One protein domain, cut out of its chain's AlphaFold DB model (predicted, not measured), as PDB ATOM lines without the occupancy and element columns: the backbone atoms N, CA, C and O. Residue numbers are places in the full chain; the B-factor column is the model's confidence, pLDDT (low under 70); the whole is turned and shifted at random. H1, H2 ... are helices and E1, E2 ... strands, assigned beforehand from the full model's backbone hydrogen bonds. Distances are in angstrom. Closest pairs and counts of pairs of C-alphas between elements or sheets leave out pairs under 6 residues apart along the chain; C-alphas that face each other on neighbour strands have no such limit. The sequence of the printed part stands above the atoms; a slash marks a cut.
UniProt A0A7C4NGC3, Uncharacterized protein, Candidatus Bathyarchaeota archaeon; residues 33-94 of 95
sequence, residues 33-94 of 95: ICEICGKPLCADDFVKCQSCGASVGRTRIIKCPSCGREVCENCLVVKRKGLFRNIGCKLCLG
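This is residues 33 to 94 of the 95 residues of an uncharacterized protein of Candidatus Bathyarchaeota archaeon (UniProt A0A7C4NGC3). Three two-stranded hairpins follow one another along a rod: the short E1 and E2, the short E3 and E4 in the middle, and the longer E5 and E6, whose tip, residues 80 to 85, sticks out at one end. A looped stretch with no named element, residues 33 to 45, makes up much of the other end, and the one-turn helix H1 sits beside E5 near the base of the last hairpin. The printed part has 62 residues, with six named strands and then one named helix, in the order E1, E2, E3, E4, E5, E6, H1; each hairpin is an antiparallel sheet of two strands. The class is mostly strand, though under half of the residues are in named elements. The whole is only just compact, close to loose, with a radius of gyration of the C-alphas of 12.7 A and spans of 43 by 19 by 17 A.

After residues 33 to 45, E1 covers residues 46 to 48, beginning at C-alpha 46 at (92.330, 176.615, 116.304). E2 is residues 55 to 57, E3 residues 61 to 63 and E4 residues 70 to 72. E5, residues 76 to 81, is 16.7 A long, and E6, residues 84 to 89, is 16.5 A long. H1, residues 90 to 93, is 5.3 A long and ends at C-alpha 93 at (96.981, 178.451, 140.919).

E1 and E2 form a hairpin, antiparallel at 134 degrees, with N 47 and O 56 within hydrogen-bond range at 2.8 A. E2 and E3 meet only through their link. The closest C-alphas of E2 and E4 are those of Val 56 and Cys 72, 6.9 A apart. E3 and E4 form a hairpin, antiparallel at 133 degrees, with N 62 and O 71 2.8 A apart. The closest C-alphas of E4 and E6 are those of Val 71 and Cys 89, 6.9 A apart. E5 and E6 form a hairpin, antiparallel at 156 degrees, with N 77 and O 88 at 2.7 A and N 86 and O 79 at 2.8 A. The closest C-alphas of E5 and H1 are those of Val 77 and Lys 90, 6.0 A apart. E1 and E2 are apart from E5, E6 and H1. H1 is too short for any pair of O i and N i+4 inside it, and its one pair of O i and N i+3 is not within range.

The two C-alphas farthest apart, those of Cys 42 and Gly 82, are 43.3 A apart. The printed part has no cut. The links E1 to E2 and E3 to E4 are short, the others are tight, and there is no long link. The mean pLDDT of the printed part is 93.0, and no printed residue is under 70.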
ATOM      1  N   ILE A  33      99.375 174.627 113.573       95.06
ATOM      2  CA  ILE A  33      99.772 173.336 114.134       95.06
ATOM      3  C   ILE A  33      99.342 173.297 115.591       95.06
ATOM      4  O   ILE A  33      99.645 174.207 116.358       95.06
ATOM      5  N   CYS A  34      98.619 172.244 115.968       94.19
ATOM      6  CA  CYS A  34      98.318 171.988 117.368       94.19
ATOM      7  C   CYS A  34      99.620 171.668 118.107       94.19
ATOM      8  O   CYS A  34     100.215 170.621 117.859       94.19
ATOM      9  N   GLU A  35     100.028 172.504 119.054       92.94
ATOM     10  CA  GLU A  35     101.276 172.313 119.811       92.94
ATOM     11  C   GLU A  35     101.240 171.094 120.744       92.94
ATOM     12  O   GLU A  35     102.270 170.663 121.247       92.94
ATOM     13  N   ILE A  36     100.060 170.499 120.952       89.56
ATOM     14  CA  ILE A  36      99.887 169.318 121.808       89.56
ATOM     15  C   ILE A  36      99.910 168.014 121.013       89.56
ATOM     16  O   ILE A  36     100.478 167.029 121.468       89.56
ATOM     17  N   CYS A  37      99.267 167.969 119.842       90.44
ATOM     18  CA  CYS A  37      99.163 166.732 119.059       90.44
ATOM     19  C   CYS A  37      99.919 166.762 117.726       90.44
ATOM     20  O   CYS A  37      99.921 165.756 117.022       90.44
ATOM     21  N   GLY A  38     100.513 167.898 117.350       93.00
ATOM     22  CA  GLY A  38     101.257 168.082 116.100       93.00
ATOM     23  C   GLY A  38     100.396 168.098 114.833       93.00
ATOM     24  O   GLY A  38     100.927 168.137 113.726       93.00
ATOM     25  N   LYS A  39      99.064 168.049 114.960       94.69
ATOM     26  CA  LYS A  39      98.150 167.939 113.816       94.69
ATOM     27  C   LYS A  39      97.682 169.306 113.301       94.69
ATOM     28  O   LYS A  39      97.546 170.235 114.104       94.69
ATOM     29  N   PRO A  40      97.387 169.433 111.993       95.88
ATOM     30  CA  PRO A  40      96.938 170.686 111.399       95.88
ATOM     31  C   PRO A  40      95.503 171.057 111.801       95.88
ATOM     32  O   PRO A  40      94.606 170.212 111.906       95.88
ATOM     33  N   LEU A  41      95.292 172.354 111.980       96.25
ATOM     34  CA  LEU A  41      94.051 173.003 112.377       96.25
ATOM     35  C   LEU A  41      93.741 174.136 111.400       96.25
ATOM     36  O   LEU A  41      94.642 174.868 110.987       96.25
ATOM     37  N   CYS A  42      92.467 174.290 111.044       95.81
ATOM     38  CA  CYS A  42      92.024 175.449 110.280       95.81
ATOM     39  C   CYS A  42      91.780 176.652 111.196       95.81
ATOM     40  O   CYS A  42      91.667 176.502 112.413       95.81
ATOM     41  N   ALA A  43      91.652 177.831 110.584       92.56
ATOM     42  CA  ALA A  43      91.389 179.096 111.269       92.56
ATOM     43  C   ALA A  43      90.145 179.060 112.189       92.56
ATOM     44  O   ALA A  43      90.116 179.732 113.214       92.56
ATOM     45  N   ASP A  44      89.137 178.247 111.860       93.25
ATOM     46  CA  ASP A  44      87.907 178.161 112.658       93.25
ATOM     47  C   ASP A  44      88.065 177.263 113.896       93.25
ATOM     48  O   ASP A  44      87.371 177.443 114.900       93.25
ATOM     49  N   ASP A  45      88.952 176.268 113.825       94.88
ATOM     50  CA  ASP A  45      89.083 175.222 114.842       94.88
ATOM     51  C   ASP A  45      90.320 175.373 115.725       94.88
ATOM     52  O   ASP A  45      90.441 174.648 116.718       94.88
ATOM     53  N   PHE A  46      91.242 176.278 115.393       93.81
ATOM     54  CA  PHE A  46      92.330 176.615 116.304       93.81
ATOM     55  C   PHE A  46      91.849 177.603 117.371       93.81
ATOM     56  O   PHE A  46      91.052 178.503 117.124       93.81
ATOM     57  N   VAL A  47      92.362 177.425 118.581       94.94
ATOM     58  CA  VAL A  47      92.146 178.303 119.729       94.94
ATOM     59  C   VAL A  47      93.494 178.496 120.408       94.94
ATOM     60  O   VAL A  47      94.299 177.566 120.483       94.94
ATOM     61  N   LYS A  48      93.761 179.704 120.910       95.81
ATOM     62  CA  LYS A  48      94.969 179.973 121.697       95.81
ATOM     63  C   LYS A  48      94.690 179.763 123.177       95.81
ATOM     64  O   LYS A  48      93.739 180.319 123.719       95.81
ATOM     65  N   CYS A  49      95.550 179.000 123.843       96.00
ATOM     66  CA  CYS A  49      95.516 178.864 125.291       96.00
ATOM     67  C   CYS A  49      95.729 180.234 125.947       96.00
ATOM     68  O   CYS A  49      96.782 180.846 125.778       96.00
ATOM     69  N   GLN A  50      94.781 180.687 126.768       95.94
ATOM     70  CA  GLN A  50      94.884 181.979 127.458       95.94
ATOM     71  C   GLN A  50      95.961 182.013 128.556       95.94
ATOM     72  O   GLN A  50      96.189 183.068 129.143       95.94
ATOM     73  N   SER A  51      96.590 180.873 128.864       94.94
ATOM     74  CA  SER A  51      97.651 180.764 129.872       94.94
ATOM     75  C   SER A  51      99.059 180.776 129.280       94.94
ATOM     76  O   SER A  51      99.928 181.415 129.855       94.94
ATOM     77  N   CYS A  52      99.305 180.064 128.177       94.44
ATOM     78  CA  CYS A  52     100.643 179.941 127.579       94.44
ATOM     79  C   CYS A  52     100.730 180.444 126.133       94.44
ATOM     80  O   CYS A  52     101.809 180.449 125.555       94.44
ATOM     81  N   GLY A  53      99.609 180.835 125.522       94.25
ATOM     82  CA  GLY A  53      99.549 181.263 124.123       94.25
ATOM     83  C   GLY A  53      99.542 180.123 123.101       94.25
ATOM     84  O   GLY A  53      99.343 180.401 121.918       94.25
ATOM     85  N   ALA A  54      99.701 178.868 123.540       93.62
ATOM     86  CA  ALA A  54      99.830 177.729 122.640       93.62
ATOM     87  C   ALA A  54      98.600 177.538 121.745       93.62
ATOM     88  O   ALA A  54      97.459 177.625 122.215       93.62
ATOM     89  N   SER A  55      98.838 177.230 120.473       94.44
ATOM     90  CA  SER A  55      97.782 176.944 119.501       94.44
ATOM     91  C   SER A  55      97.307 175.504 119.659       94.44
ATOM     92  O   SER A  55      98.074 174.557 119.488       94.44
ATOM     93  N   VAL A  56      96.032 175.320 119.990       95.06
ATOM     94  CA  VAL A  56      95.418 174.003 120.198       95.06
ATOM     95  C   VAL A  56      94.094 173.899 119.458       95.06
ATOM     96  O   VAL A  56      93.489 174.900 119.088       95.06
ATOM     97  N   GLY A  57      93.635 172.673 119.213       93.69
ATOM     98  CA  GLY A  57      92.312 172.463 118.630       93.69
ATOM     99  C   GLY A  57      91.221 172.809 119.638       93.69
ATOM    100  O   GLY A  57      91.384 172.552 120.830       93.69
ATOM    101  N   ARG A  58      90.077 173.306 119.166       91.81
ATOM    102  CA  ARG A  58      88.900 173.606 119.997       91.81
ATOM    103  C   ARG A  58      88.432 172.413 120.843       91.81
ATOM    104  O   ARG A  58      87.881 172.595 121.915       91.81
ATOM    105  N   THR A  59      88.689 171.180 120.410       89.31
ATOM    106  CA  THR A  59      88.369 169.963 121.180       89.31
ATOM    107  C   THR A  59      89.324 169.684 122.346       89.31
ATOM    108  O   THR A  59      89.030 168.837 123.182       89.31
ATOM    109  N   ARG A  60      90.474 170.368 122.405       87.81
ATOM    110  CA  ARG A  60      91.513 170.239 123.445       87.81
ATOM    111  C   ARG A  60      91.597 171.470 124.351       87.81
ATOM    112  O   ARG A  60      92.533 171.591 125.142       87.81
ATOM    113  N   ILE A  61      90.644 172.392 124.221       93.44
ATOM    114  CA  ILE A  61      90.518 173.541 125.108       93.44
ATOM    115  C   ILE A  61      89.582 173.188 126.264       93.44
ATOM    116  O   ILE A  61      88.556 172.535 126.082       93.44
ATOM    117  N   ILE A  62      89.953 173.601 127.468       94.38
ATOM    118  CA  ILE A  62      89.198 173.355 128.690       94.38
ATOM    119  C   ILE A  62      88.893 174.700 129.332       94.38
ATOM    120  O   ILE A  62      89.764 175.566 129.453       94.38
ATOM    121  N   LYS A  63      87.651 174.870 129.783       96.12
ATOM    122  CA  LYS A  63      87.260 176.032 130.573       96.12
ATOM    123  C   LYS A  63      87.717 175.839 132.017       96.12
ATOM    124  O   LYS A  63      87.279 174.914 132.696       96.12
ATOM    125  N   CYS A  64      88.600 176.711 132.491       95.69
ATOM    126  CA  CYS A  64      89.072 176.714 133.869       95.69
ATOM    127  C   CYS A  64      87.879 176.876 134.829       95.69
ATOM    128  O   CYS A  64      87.175 177.884 134.733       95.69
ATOM    129  N   PRO A  65      87.657 175.955 135.783       93.62
ATOM    130  CA  PRO A  65      86.512 176.045 136.688       93.62
ATOM    131  C   PRO A  65      86.629 177.204 137.691       93.62
ATOM    132  O   PRO A  65      85.611 177.665 138.191       93.62
ATOM    133  N   SER A  66      87.839 177.709 137.967       92.88
ATOM    134  CA  SER A  66      88.037 178.821 138.913       92.88
ATOM    135  C   SER A  66      87.777 180.203 138.312       92.88
ATOM    136  O   SER A  66      87.338 181.096 139.025       92.88
ATOM    137  N   CYS A  67      88.099 180.418 137.030       95.19
ATOM    138  CA  CYS A  67      88.061 181.755 136.413       95.19
ATOM    139  C   CYS A  67      87.372 181.810 135.047       95.19
ATOM    140  O   CYS A  67      87.257 182.881 134.460       95.19
ATOM    141  N   GLY A  68      86.957 180.668 134.499       95.12
ATOM    142  CA  GLY A  68      86.279 180.592 133.211       95.12
ATOM    143  C   GLY A  68      87.170 180.758 131.976       95.12
ATOM    144  O   GLY A  68      86.634 180.723 130.873       95.12
ATOM    145  N   ARG A  69      88.492 180.920 132.129       95.44
ATOM    146  CA  ARG A  69      89.433 181.042 131.001       95.44
ATOM    147  C   ARG A  69      89.534 179.762 130.185       95.44
ATOM    148  O   ARG A  69      89.525 178.668 130.743       95.44
ATOM    149  N   GLU A  70      89.718 179.914 128.884       96.56
ATOM    150  CA  GLU A  70      89.967 178.819 127.952       96.56
ATOM    151  C   GLU A  70      91.463 178.496 127.916       96.56
ATOM    152  O   GLU A  70      92.291 179.280 127.444       96.56
ATOM    153  N   VAL A  71      91.832 177.343 128.466       96.25
ATOM    154  CA  VAL A  71      93.225 176.907 128.587       96.25
ATOM    155  C   VAL A  71      93.402 175.512 128.017       96.25
ATOM    156  O   VAL A  71      92.473 174.710 128.003       96.25
ATOM    157  N   CYS A  72      94.599 175.210 127.527       95.38
ATOM    158  CA  CYS A  72      94.907 173.859 127.089       95.38
ATOM    159  C   CYS A  72      95.029 172.901 128.283       95.38
ATOM    160  O   CYS A  72      95.246 173.330 129.419       95.38
ATOM    161  N   GLU A  73      94.935 171.598 128.016       92.81
ATOM    162  CA  GLU A  73      95.062 170.535 129.025       92.81
ATOM    163  C   GLU A  73      96.349 170.642 129.864       92.81
ATOM    164  O   GLU A  73      96.294 170.513 131.083       92.81
ATOM    165  N   ASN A  74      97.475 171.023 129.250       93.06
ATOM    166  CA  ASN A  74      98.758 171.218 129.944       93.06
ATOM    167  C   ASN A  74      98.771 172.433 130.887       93.06
ATOM    168  O   ASN A  74      99.660 172.563 131.727       93.06
ATOM    169  N   CYS A  75      97.825 173.360 130.726       95.12
ATOM    170  CA  CYS A  75      97.691 174.539 131.573       95.12
ATOM    171  C   CYS A  75      96.582 174.403 132.624       95.12
ATOM    172  O   CYS A  75      96.380 175.344 133.394       95.12
ATOM    173  N   LEU A  76      95.867 173.272 132.671       94.75
ATOM    174  CA  LEU A  76      94.926 172.954 133.740       94.75
ATOM    175  C   LEU A  76      95.669 172.233 134.871       94.75
ATOM    176  O   LEU A  76      96.218 171.151 134.695       94.75
ATOM    177  N   VAL A  77      95.670 172.837 136.052       94.31
ATOM    178  CA  VAL A  77      96.418 172.393 137.228       94.31
ATOM    179  C   VAL A  77      95.461 171.884 138.297       94.31
ATOM    180  O   VAL A  77      94.369 172.413 138.516       94.31
ATOM    181  N   VAL A  78      95.904 170.852 139.008       91.69
ATOM    182  CA  VAL A  78      95.222 170.314 140.180       91.69
ATOM    183  C   VAL A  78      96.168 170.410 141.371       91.69
ATOM    184  O   VAL A  78      97.147 169.674 141.435       91.69
ATOM    185  N   LYS A  79      95.858 171.270 142.343       90.75
ATOM    186  CA  LYS A  79      96.593 171.346 143.613       90.75
ATOM    187  C   LYS A  79      95.814 170.635 144.713       90.75
ATOM    188  O   LYS A  79      94.607 170.826 144.858       90.75
ATOM    189  N   ARG A  80      96.506 169.809 145.499       89.56
ATOM    190  CA  ARG A  80      95.945 169.141 146.681       89.56
ATOM    191  C   ARG A  80      96.512 169.786 147.939       89.56
ATOM    192  O   ARG A  80      97.722 169.964 148.038       89.56
ATOM    193  N   LYS A  81      95.647 170.118 148.894       86.75
ATOM    194  CA  LYS A  81      96.041 170.594 150.225       86.75
ATOM    195  C   LYS A  81      95.223 169.839 151.267       86.75
ATOM    196  O   LYS A  81      94.050 170.141 151.482       86.75
ATOM    197  N   GLY A  82      95.837 168.828 151.880       88.06
ATOM    198  CA  GLY A  82      95.129 167.889 152.751       88.06
ATOM    199  C   GLY A  82      94.022 167.151 151.989       88.06
ATOM    200  O   GLY A  82      94.277 166.590 150.924       88.06
ATOM    201  N   LEU A  83      92.795 167.197 152.515       86.38
ATOM    202  CA  LEU A  83      91.600 166.594 151.905       86.38
ATOM    203  C   LEU A  83      91.013 167.418 150.743       86.38
ATOM    204  O   LEU A  83      90.189 166.911 149.985       86.38
ATOM    205  N   PHE A  84      91.426 168.679 150.581       86.00
ATOM    206  CA  PHE A  84      90.863 169.572 149.569       86.00
ATOM    207  C   PHE A  84      91.630 169.490 148.246       86.00
ATOM    208  O   PHE A  84      92.866 169.511 148.209       86.00
ATOM    209  N   ARG A  85      90.879 169.445 147.140       87.75
ATOM    210  CA  ARG A  85      91.391 169.458 145.766       87.75
ATOM    211  C   ARG A  85      90.921 170.726 145.060       87.75
ATOM    212  O   ARG A  85      89.732 170.882 144.809       87.75
ATOM    213  N   ASN A  86      91.867 171.578 144.682       91.00
ATOM    214  CA  ASN A  86      91.615 172.778 143.892       91.00
ATOM    215  C   ASN A  86      92.007 172.521 142.439       91.00
ATOM    216  O   ASN A  86      93.127 172.095 142.160       91.00
ATOM    217  N   ILE A  87      91.080 172.774 141.520       93.38
ATOM    218  CA  ILE A  87      91.297 172.665 140.075       93.38
ATOM    219  C   ILE A  87      91.221 174.077 139.508       93.38
ATOM    220  O   ILE A  87      90.260 174.782 139.795       93.38
ATOM    221  N   GLY A  88      92.207 174.476 138.715       95.25
ATOM    222  CA  GLY A  88      92.287 175.805 138.113       95.25
ATOM    223  C   GLY A  88      93.414 175.866 137.091       95.25
ATOM    224  O   GLY A  88      94.204 174.939 136.993       95.25
ATOM    225  N   CYS A  89      93.506 176.925 136.293       96.12
ATOM    226  CA  CYS A  89      94.609 177.060 135.341       96.12
ATOM    227  C   CYS A  89      95.906 177.537 136.017       96.12
ATOM    228  O   CYS A  89      95.861 178.037 137.145       96.12
ATOM    229  N   LYS A  90      97.050 177.440 135.321       95.00
ATOM    230  CA  LYS A  90      98.351 177.937 135.820       95.00
ATOM    231  C   LYS A  90      98.296 179.400 136.276       95.00
ATOM    232  O   LYS A  90      98.847 179.732 137.317       95.00
ATOM    233  N   LEU A  91      97.533 180.250 135.580       94.06
ATOM    234  CA  LEU A  91      97.324 181.650 135.984       94.06
ATOM    235  C   LEU A  91      96.558 181.808 137.308       94.06
ATOM    236  O   LEU A  91      96.753 182.795 138.005       94.06
ATOM    237  N   CYS A  92      95.662 180.877 137.648       93.81
ATOM    238  CA  CYS A  92      94.908 180.925 138.903       93.81
ATOM    239  C   CYS A  92      95.695 180.350 140.073       93.81
ATOM    240  O   CYS A  92      95.618 180.869 141.182       93.81
ATOM    241  N   LEU A  93      96.372 179.225 139.845       91.00
ATOM    242  CA  LEU A  93      96.981 178.451 140.919       91.00
ATOM    243  C   LEU A  93      98.484 178.703 141.071       91.00
ATOM    244  O   LEU A  93      99.032 178.250 142.072       91.00
ATOM    245  N   GLY A  94      99.119 179.434 140.151       77.19
ATOM    246  CA  GLY A  94     100.549 179.743 140.150       77.19
ATOM    247  C   GLY A  94     101.383 178.498 139.861       77.19
ATOM    248  O   GLY A  94     101.603 177.689 140.767       77.19
TER     249      GLY A  94